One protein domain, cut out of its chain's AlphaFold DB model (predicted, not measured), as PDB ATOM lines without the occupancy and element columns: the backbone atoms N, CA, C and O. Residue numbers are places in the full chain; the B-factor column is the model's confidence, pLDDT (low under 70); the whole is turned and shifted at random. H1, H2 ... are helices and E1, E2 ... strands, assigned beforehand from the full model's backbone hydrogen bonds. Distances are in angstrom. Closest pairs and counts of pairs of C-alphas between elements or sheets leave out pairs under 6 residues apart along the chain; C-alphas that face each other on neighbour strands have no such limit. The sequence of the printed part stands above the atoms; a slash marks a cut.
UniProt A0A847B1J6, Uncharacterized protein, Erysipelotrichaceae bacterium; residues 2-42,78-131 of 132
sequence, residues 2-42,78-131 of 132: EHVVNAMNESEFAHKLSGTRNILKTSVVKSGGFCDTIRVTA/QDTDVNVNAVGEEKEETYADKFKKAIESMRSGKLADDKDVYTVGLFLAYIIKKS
ATOM      1  N   GLU A   2     252.228 138.456 217.916       76.44
ATOM      2  CA  GLU A   2     252.965 139.391 218.791       76.44
ATOM      3  C   GLU A   2     254.490 139.357 218.628       76.44
ATOM      4  O   GLU A   2     255.116 140.408 218.620       76.44
ATOM      5  N   HIS A   3     255.107 138.177 218.483       78.88
ATOM      6  CA  HIS A   3     256.567 138.063 218.348       78.88
ATOM      7  C   HIS A   3     257.112 138.843 217.140       78.88
ATOM      8  O   HIS A   3     258.149 139.487 217.241       78.88
ATOM      9  N   VAL A   4     256.400 138.809 216.005       79.44
ATOM     10  CA  VAL A   4     256.797 139.524 214.780       79.44
ATOM     11  C   VAL A   4     256.751 141.031 215.006       79.44
ATOM     12  O   VAL A   4     257.684 141.735 214.649       79.44
ATOM     13  N   VAL A   5     255.699 141.513 215.661       80.81
ATOM     14  CA  VAL A   5     255.500 142.941 215.934       80.81
ATOM     15  C   VAL A   5     256.464 143.454 217.004       80.81
ATOM     16  O   VAL A   5     257.001 144.543 216.869       80.81
ATOM     17  N   ASN A   6     256.749 142.664 218.039       82.31
ATOM     18  CA  ASN A   6     257.724 143.032 219.069       82.31
ATOM     19  C   ASN A   6     259.174 143.009 218.560       82.31
ATOM     20  O   ASN A   6     260.031 143.654 219.158       82.31
ATOM     21  N   ALA A   7     259.459 142.256 217.493       80.69
ATOM     22  CA  ALA A   7     260.752 142.291 216.809       80.69
ATOM     23  C   ALA A   7     260.900 143.516 215.888       80.69
ATOM     24  O   ALA A   7     262.016 143.862 215.501       80.69
ATOM     25  N   MET A   8     259.794 144.181 215.543       79.00
ATOM     26  CA  MET A   8     259.824 145.494 214.903       79.00
ATOM     27  C   MET A   8     260.142 146.582 215.932       79.00
ATOM     28  O   MET A   8     260.173 146.359 217.142       79.00
ATOM     29  N   ASN A   9     260.365 147.799 215.447       80.25
ATOM     30  CA  ASN A   9     260.603 148.935 216.319       80.25
ATOM     31  C   ASN A   9     259.293 149.392 216.996       80.25
ATOM     32  O   ASN A   9     258.392 149.905 216.338       80.25
ATOM     33  N   GLU A  10     259.203 149.246 218.324       80.25
ATOM     34  CA  GLU A  10     258.034 149.628 219.142       80.25
ATOM     35  C   GLU A  10     257.602 151.092 218.917       80.25
ATOM     36  O   GLU A  10     256.409 151.405 218.926       80.25
ATOM     37  N   SER A  11     258.564 151.987 218.663       82.62
ATOM     38  CA  SER A  11     258.304 153.418 218.451       82.62
ATOM     39  C   SER A  11     257.450 153.716 217.212       82.62
ATOM     40  O   SER A  11     256.731 154.716 217.198       82.62
ATOM     41  N   GLU A  12     257.431 152.821 216.224       83.69
ATOM     42  CA  GLU A  12     256.601 152.960 215.020       83.69
ATOM     43  C   GLU A  12     255.113 152.779 215.325       83.69
ATOM     44  O   GLU A  12     254.251 153.386 214.686       83.69
ATOM     45  N   PHE A  13     254.792 152.006 216.363       87.44
ATOM     46  CA  PHE A  13     253.422 151.742 216.805       87.44
ATOM     47  C   PHE A  13     252.988 152.659 217.948       87.44
ATOM     48  O   PHE A  13     251.797 152.755 218.245       87.44
ATOM     49  N   ALA A  14     253.936 153.346 218.588       88.69
ATOM     50  CA  ALA A  14     253.673 154.151 219.766       88.69
ATOM     51  C   ALA A  14     252.697 155.309 219.490       88.69
ATOM     52  O   ALA A  14     252.775 155.999 218.465       88.69
ATOM     53  N   HIS A  15     251.805 155.535 220.461       89.56
ATOM     54  CA  HIS A  15     250.898 156.677 220.481       89.56
ATOM     55  C   HIS A  15     251.682 157.949 220.809       89.56
ATOM     56  O   HIS A  15     252.390 157.998 221.810       89.56
ATOM     57  N   LYS A  16     251.515 159.006 220.005       89.56
ATOM     58  CA  LYS A  16     252.309 160.251 220.098       89.56
ATOM     59  C   LYS A  16     252.257 160.937 221.465       89.56
ATOM     60  O   LYS A  16     253.212 161.596 221.848       89.56
ATOM     61  N   LEU A  17     251.126 160.817 222.160       91.25
ATOM     62  CA  LEU A  17     250.927 161.404 223.491       91.25
ATOM     63  C   LEU A  17     251.341 160.472 224.638       91.25
ATOM     64  O   LEU A  17     251.252 160.875 225.792       91.25
ATOM     65  N   SER A  18     251.737 159.229 224.350       92.75
ATOM     66  CA  SER A  18     252.155 158.306 225.401       92.75
ATOM     67  C   SER A  18     253.494 158.755 225.980       92.75
ATOM     68  O   SER A  18     254.480 158.878 225.255       92.75
ATOM     69  N   GLY A  19     253.519 159.008 227.286       88.56
ATOM     70  CA  GLY A  19     254.740 159.265 228.047       88.56
ATOM     71  C   GLY A  19     255.366 157.986 228.607       88.56
ATOM     72  O   GLY A  19     256.477 158.022 229.130       88.56
ATOM     73  N   THR A  20     254.662 156.854 228.514       91.69
ATOM     74  CA  THR A  20     255.131 155.544 228.972       91.69
ATOM     75  C   THR A  20     255.506 154.650 227.799       91.69
ATOM     76  O   THR A  20     255.026 154.830 226.681       91.69
ATOM     77  N   ARG A  21     256.306 153.616 228.073       91.31
ATOM     78  CA  ARG A  21     256.495 152.500 227.141       91.31
ATOM     79  C   ARG A  21     255.139 151.888 226.762       91.31
ATOM     80  O   ARG A  21     254.276 151.758 227.637       91.31
ATOM     81  N   ASN A  22     254.957 151.512 225.496       91.38
ATOM     82  CA  ASN A  22     253.683 150.999 225.009       91.38
ATOM     83  C   ASN A  22     253.654 149.467 225.037       91.38
ATOM     84  O   ASN A  22     254.601 148.786 224.659       91.38
ATOM     85  N   ILE A  23     252.523 148.904 225.452       92.19
ATOM     86  CA  ILE A  23     252.277 147.463 225.375       92.19
ATOM     87  C   ILE A  23     251.548 147.186 224.064       92.19
ATOM     88  O   ILE A  23     250.440 147.680 223.849       92.19
ATOM     89  N   LEU A  24     252.165 146.388 223.196       92.88
ATOM     90  CA  LEU A  24     251.600 146.018 221.903       92.88
ATOM     91  C   LEU A  24     250.762 144.744 222.042       92.88
ATOM     92  O   LEU A  24     251.240 143.724 222.540       92.88
ATOM     93  N   LYS A  25     249.511 144.792 221.583       92.06
ATOM     94  CA  LYS A  25     248.647 143.614 221.428       92.06
ATOM     95  C   LYS A  25     248.283 143.428 219.968       92.06
ATOM     96  O   LYS A  25     248.070 144.410 219.262       92.06
ATOM     97  N   THR A  26     248.182 142.177 219.528       90.31
ATOM     98  CA  THR A  26     247.836 141.865 218.139       90.31
ATOM     99  C   THR A  26     246.475 141.193 218.034       90.31
ATOM    100  O   THR A  26     246.070 140.434 218.909       90.31
ATOM    101  N   SER A  27     245.755 141.479 216.955       89.94
ATOM    102  CA  SER A  27     244.520 140.789 216.585       89.94
ATOM    103  C   SER A  27     244.510 140.529 215.083       89.94
ATOM    104  O   SER A  27     245.039 141.323 214.309       89.94
ATOM    105  N   VAL A  28     243.955 139.397 214.653       89.25
ATOM    106  CA  VAL A  28     243.897 139.045 213.227       89.25
ATOM    107  C   VAL A  28     242.670 139.707 212.607       89.25
ATOM    108  O   VAL A  28     241.551 139.478 213.058       89.25
ATOM    109  N   VAL A  29     242.879 140.526 211.575       86.94
ATOM    110  CA  VAL A  29     241.802 141.193 210.822       86.94
ATOM    111  C   VAL A  29     241.414 140.361 209.606       86.94
ATOM    112  O   VAL A  29     240.233 140.218 209.292       86.94
ATOM    113  N   LYS A  30     242.409 139.801 208.914       85.19
ATOM    114  CA  LYS A  30     242.216 138.947 207.742       85.19
ATOM    115  C   LYS A  30     243.346 137.929 207.666       85.19
ATOM    116  O   LYS A  30     244.489 138.268 207.937       85.19
ATOM    117  N   SER A  31     243.030 136.704 207.267       83.94
ATOM    118  CA  SER A  31     244.018 135.655 207.013       83.94
ATOM    119  C   SER A  31     243.669 134.942 205.711       83.94
ATOM    120  O   SER A  31     242.492 134.663 205.456       83.94
ATOM    121  N   GLY A  32     244.663 134.696 204.858       76.25
ATOM    122  CA  GLY A  32     244.492 133.898 203.646       76.25
ATOM    123  C   GLY A  32     245.676 133.967 202.681       76.25
ATOM    124  O   GLY A  32     246.306 135.005 202.524       76.25
ATOM    125  N   GLY A  33     245.958 132.857 201.991       65.62
ATOM    126  CA  GLY A  33     246.921 132.824 200.882       65.62
ATOM    127  C   GLY A  33     248.342 133.259 201.261       65.62
ATOM    128  O   GLY A  33     248.923 134.075 200.553       65.62
ATOM    129  N   PHE A  34     248.881 132.738 202.372       70.44
ATOM    130  CA  PHE A  34     250.210 133.076 202.919       70.44
ATOM    131  C   PHE A  34     250.384 134.535 203.379       70.44
ATOM    132  O   PHE A  34     251.501 134.946 203.690       70.44
ATOM    133  N   CYS A  35     249.291 135.297 203.463       77.88
ATOM    134  CA  CYS A  35     249.256 136.678 203.927       77.88
ATOM    135  C   CYS A  35     248.250 136.826 205.078       77.88
ATOM    136  O   CYS A  35     247.062 136.526 204.926       77.88
ATOM    137  N   ASP A  36     248.719 137.332 206.214       83.19
ATOM    138  CA  ASP A  36     247.886 137.705 207.353       83.19
ATOM    139  C   ASP A  36     247.914 139.223 207.537       83.19
ATOM    140  O   ASP A  36     248.971 139.822 207.725       83.19
ATOM    141  N   THR A  37     246.743 139.854 207.549       86.25
ATOM    142  CA  THR A  37     246.582 141.233 208.010       86.25
ATOM    143  C   THR A  37     246.269 141.213 209.498       86.25
ATOM    144  O   THR A  37     245.214 140.726 209.922       86.25
ATOM    145  N   ILE A  38     247.169 141.777 210.294       89.69
ATOM    146  CA  ILE A  38     247.008 141.932 211.737       89.69
ATOM    147  C   ILE A  38     246.814 143.396 212.103       89.69
ATOM    148  O   ILE A  38     247.404 144.290 211.507       89.69
ATOM    149  N   ARG A  39     246.015 143.637 213.135       91.44
ATOM    150  CA  ARG A  39     245.920 144.924 213.808       91.44
ATOM    151  C   ARG A  39     246.746 144.889 215.076       91.44
ATOM    152  O   ARG A  39     246.525 144.045 215.945       91.44
ATOM    153  N   VAL A  40     247.676 145.823 215.165       91.81
ATOM    154  CA  VAL A  40     248.501 146.096 216.334       91.81
ATOM    155  C   VAL A  40     247.875 147.253 217.095       91.81
ATOM    156  O   VAL A  40     247.830 148.369 216.584       91.81
ATOM    157  N   THR A  41     247.425 146.996 218.318       93.31
ATOM    158  CA  THR A  41     246.987 148.043 219.241       93.31
ATOM    159  C   THR A  41     248.089 148.308 220.254       93.31
ATOM    160  O   THR A  41     248.433 147.437 221.058       93.31
ATOM    161  N   ALA A  42     248.639 149.516 220.224       94.00
ATOM    162  CA  ALA A  42     249.617 149.994 221.185       94.00
ATOM    163  C   ALA A  42     248.903 150.712 222.334       94.00
ATOM    164  O   ALA A  42     248.293 151.756 222.117       94.00
ATOM    165  N   GLN A  78     246.687 153.380 220.240       93.19
ATOM    166  CA  GLN A  78     246.827 153.548 218.799       93.19
ATOM    167  C   GLN A  78     246.713 152.213 218.074       93.19
ATOM    168  O   GLN A  78     247.462 151.287 218.369       93.19
ATOM    169  N   ASP A  79     245.833 152.159 217.076       93.00
ATOM    170  CA  ASP A  79     245.705 151.018 216.174       93.00
ATOM    171  C   ASP A  79     246.527 151.229 214.899       93.00
ATOM    172  O   ASP A  79     246.489 152.294 214.271       93.00
ATOM    173  N   THR A  80     247.260 150.195 214.500       90.12
ATOM    174  CA  THR A  80     248.046 150.150 213.264       90.12
ATOM    175  C   THR A  80     247.837 148.807 212.580       90.12
ATOM    176  O   THR A  80     248.011 147.763 213.204       90.12
ATOM    177  N   ASP A  81     247.484 148.826 211.299       88.81
ATOM    178  CA  ASP A  81     247.308 147.604 210.515       88.81
ATOM    179  C   ASP A  81     248.634 147.236 209.822       88.81
ATOM    180  O   ASP A  81     249.266 148.067 209.158       88.81
ATOM    181  N   VAL A  82     249.051 145.981 209.990       86.06
ATOM    182  CA  VAL A  82     250.314 145.400 209.512       86.06
ATOM    183  C   VAL A  82     249.998 144.154 208.691       86.06
ATOM    184  O   VAL A  82     249.218 143.306 209.119       86.06
ATOM    185  N   ASN A  83     250.617 144.017 207.522       84.50
ATOM    186  CA  ASN A  83     250.565 142.780 206.746       84.50
ATOM    187  C   ASN A  83     251.787 141.927 207.063       84.50
ATOM    188  O   ASN A  83     252.904 142.437 207.105       84.50
ATOM    189  N   VAL A  84     251.574 140.630 207.242       83.00
ATOM    190  CA  VAL A  84     252.605 139.623 207.481       83.00
ATOM    191  C   VAL A  84     252.486 138.560 206.396       83.00
ATOM    192  O   VAL A  84     251.499 137.835 206.332       83.00
ATOM    193  N   ASN A  85     253.495 138.467 205.540       81.31
ATOM    194  CA  ASN A  85     253.606 137.453 204.501       81.31
ATOM    195  C   ASN A  85     254.562 136.344 204.946       81.31
ATOM    196  O   ASN A  85     255.679 136.623 205.391       81.31
ATOM    197  N   ALA A  86     254.151 135.090 204.784       72.69
ATOM    198  CA  ALA A  86     255.026 133.934 204.927       72.69
ATOM    199  C   ALA A  86     255.672 133.611 203.571       72.69
ATOM    200  O   ALA A  86     254.972 133.383 202.584       72.69
ATOM    201  N   VAL A  87     257.005 133.580 203.508       67.12
ATOM    202  CA  VAL A  87     257.710 133.129 202.300       67.12
ATOM    203  C   VAL A  87     257.737 131.597 202.319       67.12
ATOM    204  O   VAL A  87     258.407 130.999 203.154       67.12
ATOM    205  N   GLY A  88     256.964 130.961 201.434       56.16
ATOM    206  CA  GLY A  88     256.805 129.504 201.393       56.16
ATOM    207  C   GLY A  88     258.107 128.728 201.130       56.16
ATOM    208  O   GLY A  88     258.939 129.109 200.299       56.16
ATOM    209  N   GLU A  89     258.256 127.595 201.816       48.69
ATOM    210  CA  GLU A  89     259.346 126.629 201.656       48.69
ATOM    211  C   GLU A  89     259.151 125.749 200.407       48.69
ATOM    212  O   GLU A  89     258.877 124.562 200.520       48.69
ATOM    213  N   GLU A  90     259.296 126.272 199.186       43.88
ATOM    214  CA  GLU A  90     259.400 125.374 198.017       43.88
ATOM    215  C   GLU A  90     260.697 125.562 197.222       43.88
ATOM    216  O   GLU A  90     260.877 126.543 196.504       43.88
ATOM    217  N   LYS A  91     261.589 124.571 197.395       43.53
ATOM    218  CA  LYS A  91     262.789 124.191 196.616       43.53
ATOM    219  C   LYS A  91     264.020 125.110 196.650       43.53
ATOM    220  O   LYS A  91     263.925 126.295 196.958       43.53
ATOM    221  N   GLU A  92     265.160 124.457 196.394       45.94
ATOM    222  CA  GLU A  92     266.587 124.792 196.585       45.94
ATOM    223  C   GLU A  92     267.081 126.091 195.917       45.94
ATOM    224  O   GLU A  92     268.052 126.099 195.166       45.94
ATOM    225  N   GLU A  93     266.449 127.221 196.204       46.53
ATOM    226  CA  GLU A  93     267.085 128.528 196.036       46.53
ATOM    227  C   GLU A  93     267.510 129.038 197.412       46.53
ATOM    228  O   GLU A  93     266.763 128.917 198.391       46.53
ATOM    229  N   THR A  94     268.724 129.591 197.495       53.16
ATOM    230  CA  THR A  94     269.252 130.152 198.740       53.16
ATOM    231  C   THR A  94     268.253 131.178 199.256       53.16
ATOM    232  O   THR A  94     267.776 132.017 198.501       53.16
ATOM    233  N   TYR A  95     267.918 131.110 200.543       53.91
ATOM    234  CA  TYR A  95     266.933 131.967 201.212       53.91
ATOM    235  C   TYR A  95     266.993 133.439 200.759       53.91
ATOM    236  O   TYR A  95     265.976 134.034 200.416       53.91
ATOM    237  N   ALA A  96     268.199 133.998 200.644       59.97
ATOM    238  CA  ALA A  96     268.437 135.361 200.173       59.97
ATOM    239  C   ALA A  96     267.821 135.681 198.792       59.97
ATOM    240  O   ALA A  96     267.391 136.812 198.570       59.97
ATOM    241  N   ASP A  97     267.735 134.713 197.880       61.16
ATOM    242  CA  ASP A  97     267.257 134.908 196.507       61.16
ATOM    243  C   ASP A  97     265.727 134.948 196.424       61.16
ATOM    244  O   ASP A  97     265.171 135.805 195.731       61.16
ATOM    245  N   LYS A  98     265.021 134.117 197.205       58.06
ATOM    246  CA  LYS A  98     263.555 134.228 197.358       58.06
ATOM    247  C   LYS A  98     263.165 135.543 198.021       58.06
ATOM    248  O   LYS A  98     262.193 136.174 197.617       58.06
ATOM    249  N   PHE A  99     263.956 135.977 199.001       59.41
ATOM    250  CA  PHE A  99     263.760 137.250 199.689       59.41
ATOM    251  C   PHE A  99     263.971 138.446 198.760       59.41
ATOM    252  O   PHE A  99     263.140 139.352 198.747       59.41
ATOM    253  N   LYS A 100     265.015 138.430 197.921       65.94
ATOM    254  CA  LYS A 100     265.213 139.455 196.885       65.94
ATOM    255  C   LYS A 100     264.056 139.485 195.891       65.94
ATOM    256  O   LYS A 100     263.514 140.559 195.660       65.94
ATOM    257  N   LYS A 101     263.607 138.326 195.394       62.25
ATOM    258  CA  LYS A 101     262.447 138.232 194.489       62.25
ATOM    259  C   LYS A 101     261.153 138.745 195.136       62.25
ATOM    260  O   LYS A 101     260.365 139.405 194.465       62.25
ATOM    261  N   ALA A 102     260.931 138.472 196.423       61.62
ATOM    262  CA  ALA A 102     259.766 138.962 197.169       61.62
ATOM    263  C   ALA A 102     259.811 140.483 197.397       61.62
ATOM    264  O   ALA A 102     258.796 141.163 197.269       61.62
ATOM    265  N   ILE A 103     260.990 141.039 197.683       62.56
ATOM    266  CA  ILE A 103     261.187 142.492 197.789       62.56
ATOM    267  C   ILE A 103     261.014 143.156 196.414       62.56
ATOM    268  O   ILE A 103     260.348 144.183 196.306       62.56
ATOM    269  N   GLU A 104     261.556 142.571 195.345       63.97
ATOM    270  CA  GLU A 104     261.437 143.081 193.973       63.97
ATOM    271  C   GLU A 104     259.997 143.042 193.442       63.97
ATOM    272  O   GLU A 104     259.550 144.008 192.817       63.97
ATOM    273  N   SER A 105     259.240 141.978 193.725       58.19
ATOM    274  CA  SER A 105     257.825 141.881 193.342       58.19
ATOM    275  C   SER A 105     256.935 142.853 194.124       58.19
ATOM    276  O   SER A 105     255.945 143.345 193.586       58.19
ATOM    277  N   MET A 106     257.312 143.213 195.354       56.28
ATOM    278  CA  MET A 106     256.642 144.287 196.094       56.28
ATOM    279  C   MET A 106     257.049 145.689 195.617       56.28
ATOM    280  O   MET A 106     256.198 146.579 195.553       56.28
ATOM    281  N   ARG A 107     258.312 145.888 195.207       56.69
ATOM    282  CA  ARG A 107     258.799 147.147 194.605       56.69
ATOM    283  C   ARG A 107     258.094 147.468 193.286       56.69
ATOM    284  O   ARG A 107     257.768 148.629 193.049       56.69
ATOM    285  N   SER A 108     257.805 146.466 192.453       55.25
ATOM    286  CA  SER A 108     257.043 146.661 191.208       55.25
ATOM    287  C   SER A 108     255.552 146.953 191.450       55.25
ATOM    288  O   SER A 108     254.916 147.604 190.621       55.25
ATOM    289  N   GLY A 109     255.014 146.551 192.610       55.12
ATOM    290  CA  GLY A 109     253.620 146.753 193.026       55.12
ATOM    291  C   GLY A 109     253.295 148.096 193.696       55.12
ATOM    292  O   GLY A 109     252.120 148.372 193.930       55.12
ATOM    293  N   LYS A 110     254.287 148.962 193.964       49.09
ATOM    294  CA  LYS A 110     254.083 150.343 194.459       49.09
ATOM    295  C   LYS A 110     253.339 150.444 195.812       49.09
ATOM    296  O   LYS A 110     252.459 151.290 195.958       49.09
ATOM    297  N   LEU A 111     253.668 149.598 196.797       48.28
ATOM    298  CA  LEU A 111     252.888 149.500 198.051       48.28
ATOM    299  C   LEU A 111     253.646 149.696 199.379       48.28
ATOM    300  O   LEU A 111     252.983 149.759 200.408       48.28
ATOM    301  N   ALA A 112     254.971 149.856 199.397       49.22
ATOM    302  CA  ALA A 112     255.705 150.156 200.635       49.22
ATOM    303  C   ALA A 112     256.960 150.997 200.355       49.22
ATOM    304  O   ALA A 112     257.674 150.726 199.387       49.22
ATOM    305  N   ASP A 113     257.213 152.017 201.181       50.78
ATOM    306  CA  ASP A 113     258.504 152.715 201.223       50.78
ATOM    307  C   ASP A 113     259.534 151.801 201.918       50.78
ATOM    308  O   ASP A 113     259.174 151.025 202.806       50.78
ATOM    309  N   ASP A 114     260.811 151.861 201.525       50.09
ATOM    310  CA  ASP A 114     261.874 150.900 201.923       50.09
ATOM    311  C   ASP A 114     262.085 150.843 203.459       50.09
ATOM    312  O   ASP A 114     262.708 149.921 203.981       50.09
ATOM    313  N   LYS A 115     261.546 151.830 204.192       53.69
ATOM    314  CA  LYS A 115     261.625 151.983 205.654       53.69
ATOM    315  C   LYS A 115     260.576 151.195 206.440       53.69
ATOM    316  O   LYS A 115     260.796 150.956 207.624       53.69
ATOM    317  N   ASP A 116     259.486 150.777 205.801       62.19
ATOM    318  CA  ASP A 116     258.344 150.148 206.480       62.19
ATOM    319  C   ASP A 116     258.345 148.618 206.358       62.19
ATOM    320  O   ASP A 116     257.371 147.968 206.740       62.19
ATOM    321  N   VAL A 117     259.415 148.031 205.810       65.44
ATOM    322  CA  VAL A 117     259.550 146.586 205.602       65.44
ATOM    323  C   VAL A 117     260.483 145.991 206.654       65.44
ATOM    324  O   VAL A 117     261.668 146.307 206.716       65.44
ATOM    325  N   TYR A 118     259.952 145.066 207.447       68.25
ATOM    326  CA  TYR A 118     260.675 144.347 208.489       68.25
ATOM    327  C   TYR A 118     260.744 142.856 208.170       68.25
ATOM    328  O   TYR A 118     259.768 142.236 207.740       68.25
ATOM    329  N   THR A 119     261.905 142.259 208.428       62.62
ATOM    330  CA  THR A 119     262.127 140.817 208.286       62.62
ATOM    331  C   THR A 119     262.266 140.176 209.659       62.62
ATOM    332  O   THR A 119     263.163 140.546 210.419       62.62
ATOM    333  N   VAL A 120     261.418 139.196 209.966       68.50
ATOM    334  CA  VAL A 120     261.468 138.437 211.225       68.50
ATOM    335  C   VAL A 120     261.502 136.950 210.896       68.50
ATOM    336  O   VAL A 120     260.465 136.310 210.728       68.50
ATOM    337  N   GLY A 121     262.710 136.393 210.764       70.88
ATOM    338  CA  GLY A 121     262.884 135.038 210.233       70.88
ATOM    339  C   GLY A 121     262.215 134.909 208.861       70.88
ATOM    340  O   GLY A 121     262.327 135.817 208.040       70.88
ATOM    341  N   LEU A 122     261.464 133.822 208.656       65.50
ATOM    342  CA  LEU A 122     260.729 133.496 207.418       65.50
ATOM    343  C   LEU A 122     259.566 134.449 207.084       65.50
ATOM    344  O   LEU A 122     258.923 134.298 206.041       65.50
ATOM    345  N   PHE A 123     259.272 135.405 207.963       72.44
ATOM    346  CA  PHE A 123     258.169 136.337 207.795       72.44
ATOM    347  C   PHE A 123     258.663 137.684 207.295       72.44
ATOM    348  O   PHE A 123     259.617 138.265 207.823       72.44
ATOM    349  N   LEU A 124     257.954 138.197 206.299       74.50
ATOM    350  CA  LEU A 124     258.146 139.532 205.774       74.50
ATOM    351  C   LEU A 124     256.926 140.364 206.141       74.50
ATOM    352  O   LEU A 124     255.803 139.993 205.804       74.50
ATOM    353  N   ALA A 125     257.130 141.457 206.861       77.38
ATOM    354  CA  ALA A 125     256.034 142.220 207.426       77.38
ATOM    355  C   ALA A 125     256.181 143.715 207.151       77.38
ATOM    356  O   ALA A 125     257.292 144.238 207.158       77.38
ATOM    357  N   TYR A 126     255.065 144.393 206.888       78.31
ATOM    358  CA  TYR A 126     255.069 145.818 206.567       78.31
ATOM    359  C   TYR A 126     253.827 146.552 207.069       78.31
ATOM    360  O   TYR A 126     252.740 145.975 207.188       78.31
ATOM    361  N   ILE A 127     254.000 147.839 207.368       78.50
ATOM    362  CA  ILE A 127     252.941 148.714 207.884       78.50
ATOM    363  C   ILE A 127     252.083 149.214 206.716       78.50
ATOM    364  O   ILE A 127     252.597 149.718 205.724       78.50
ATOM    365  N   ILE A 128     250.759 149.080 206.825       72.81
ATOM    366  CA  ILE A 128     249.814 149.470 205.763       72.81
ATOM    367  C   ILE A 128     249.199 150.833 206.072       72.81
ATOM    368  O   ILE A 128     249.036 151.686 205.200       72.81
ATOM    369  N   LYS A 129     248.762 151.009 207.324       69.94
ATOM    370  CA  LYS A 129     247.993 152.177 207.741       69.94
ATOM    371  C   LYS A 129     248.071 152.354 209.248       69.94
ATOM    372  O   LYS A 129     247.749 151.447 210.010       69.94
ATOM    373  N   LYS A 130     248.410 153.569 209.663       66.06
ATOM    374  CA  LYS A 130     248.336 154.014 211.054       66.06
ATOM    375  C   LYS A 130     247.010 154.752 211.259       66.06
ATOM    376  O   LYS A 130     246.659 155.612 210.443       66.06
ATOM    377  N   SER A 131     246.237 154.398 212.288       60.88
ATOM    378  CA  SER A 131     245.050 155.182 212.653       60.88
ATOM    379  C   SER A 131     245.489 156.598 213.035       60.88
ATOM    380  O   SER A 131     246.509 156.752 213.715       60.88
TER     381      SER A 131
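AT A GLANCE: This is residues 2 to 42 and 78 to 131 of the 132 residues of an uncharacterized protein of Erysipelotrichaceae bacterium (UniProt A0A847B1J6). A strongly twisted sheet of five strands curls round one short helix, H1, while a second short helix, H2, covers one end of the sheet. The longer helix H3 is set off from this body and only grazes the sheet with residues 99 to 103; residues 104 to 110, of which 104 to 108 belong to H3, stand free. The printed part has 95 residues, with three named helices and five named strands in the order H1 H2 E1 E2 E3 H3 E4 E5; the sheet runs E1 E2 E3 E5 E4, all antiparallel, and the class is mixed, helices and strands. The whole is compact, with a radius of gyration of the C-alphas of 14.2 A, and its outline is a rod spanning 47 by 22 by 20 A.

IN THESE COORDINATES: Start with the sheet: find C-alpha 23 at (252.277, 147.463, 225.375), where E1 begins, and follow it 26.8 A to residue 32; it bends by 54 degrees at residue 29. E2 is residues 35 to 42, 21.8 A, and E3 is residues 78 to 86, 25.4 A. E4 is residues 117 to 120, and E5, residues 123 to 130, runs 20.5 A to C-alpha 130 at (248.336, 154.014, 211.054). Look for H1 at residues 2 to 7, H2 at residues 10 to 13, and H3 at residues 95 to 108, 20.3 A long from C-alpha 95 at (266.933, 131.967, 201.212).

HOW THE PARTS SIT: In the hairpin E1 and E2, N 27 and O 39 are 2.9 A apart, within hydrogen-bond range. Next, between E2 and E3, look at N 38 and O 82, 2.8 A, and between E3 and E5 at N 83 and O 126, 2.9 A. The hairpin E4 and E5 has N 118 and O 125 at 2.8 A; E1 and E4 are the edge strands. H1 is on the sheet: its closest C-alphas to E1 are Glu 2 and Thr 26, 5.7 A, and to E4 Val 4 and Val 120, 6.0 A. H2 is on the sheet at a height of 7.7 A, only just over E2, where 3 of its 4 C-alphas fall. H1 and H2 meet only through their link, and H3 is apart from both. E3, H3 and E4 form a split strand-helix-strand unit, two strands running the same way with E5 between them, and its crossover is right-handed. In H1 and H3 every O i to N i+4 pair is within hydrogen-bond range; H2 is too short for such a pair, and its 1 O i to N i+3 pair is within range.

THE WHOLE: The two C-alphas farthest apart are those of Gly 19 and Glu 92, 48.2 A. Residues 43 to 77 are not printed, and C-alphas 42 and 78 are 5.1 A apart across this cut. Of the links that are printed whole, none is long. The mean pLDDT of the printed part is 73.6; look for values under 70 at residue 33, residues 87 to 120, residue 122 and residues 129 to 131.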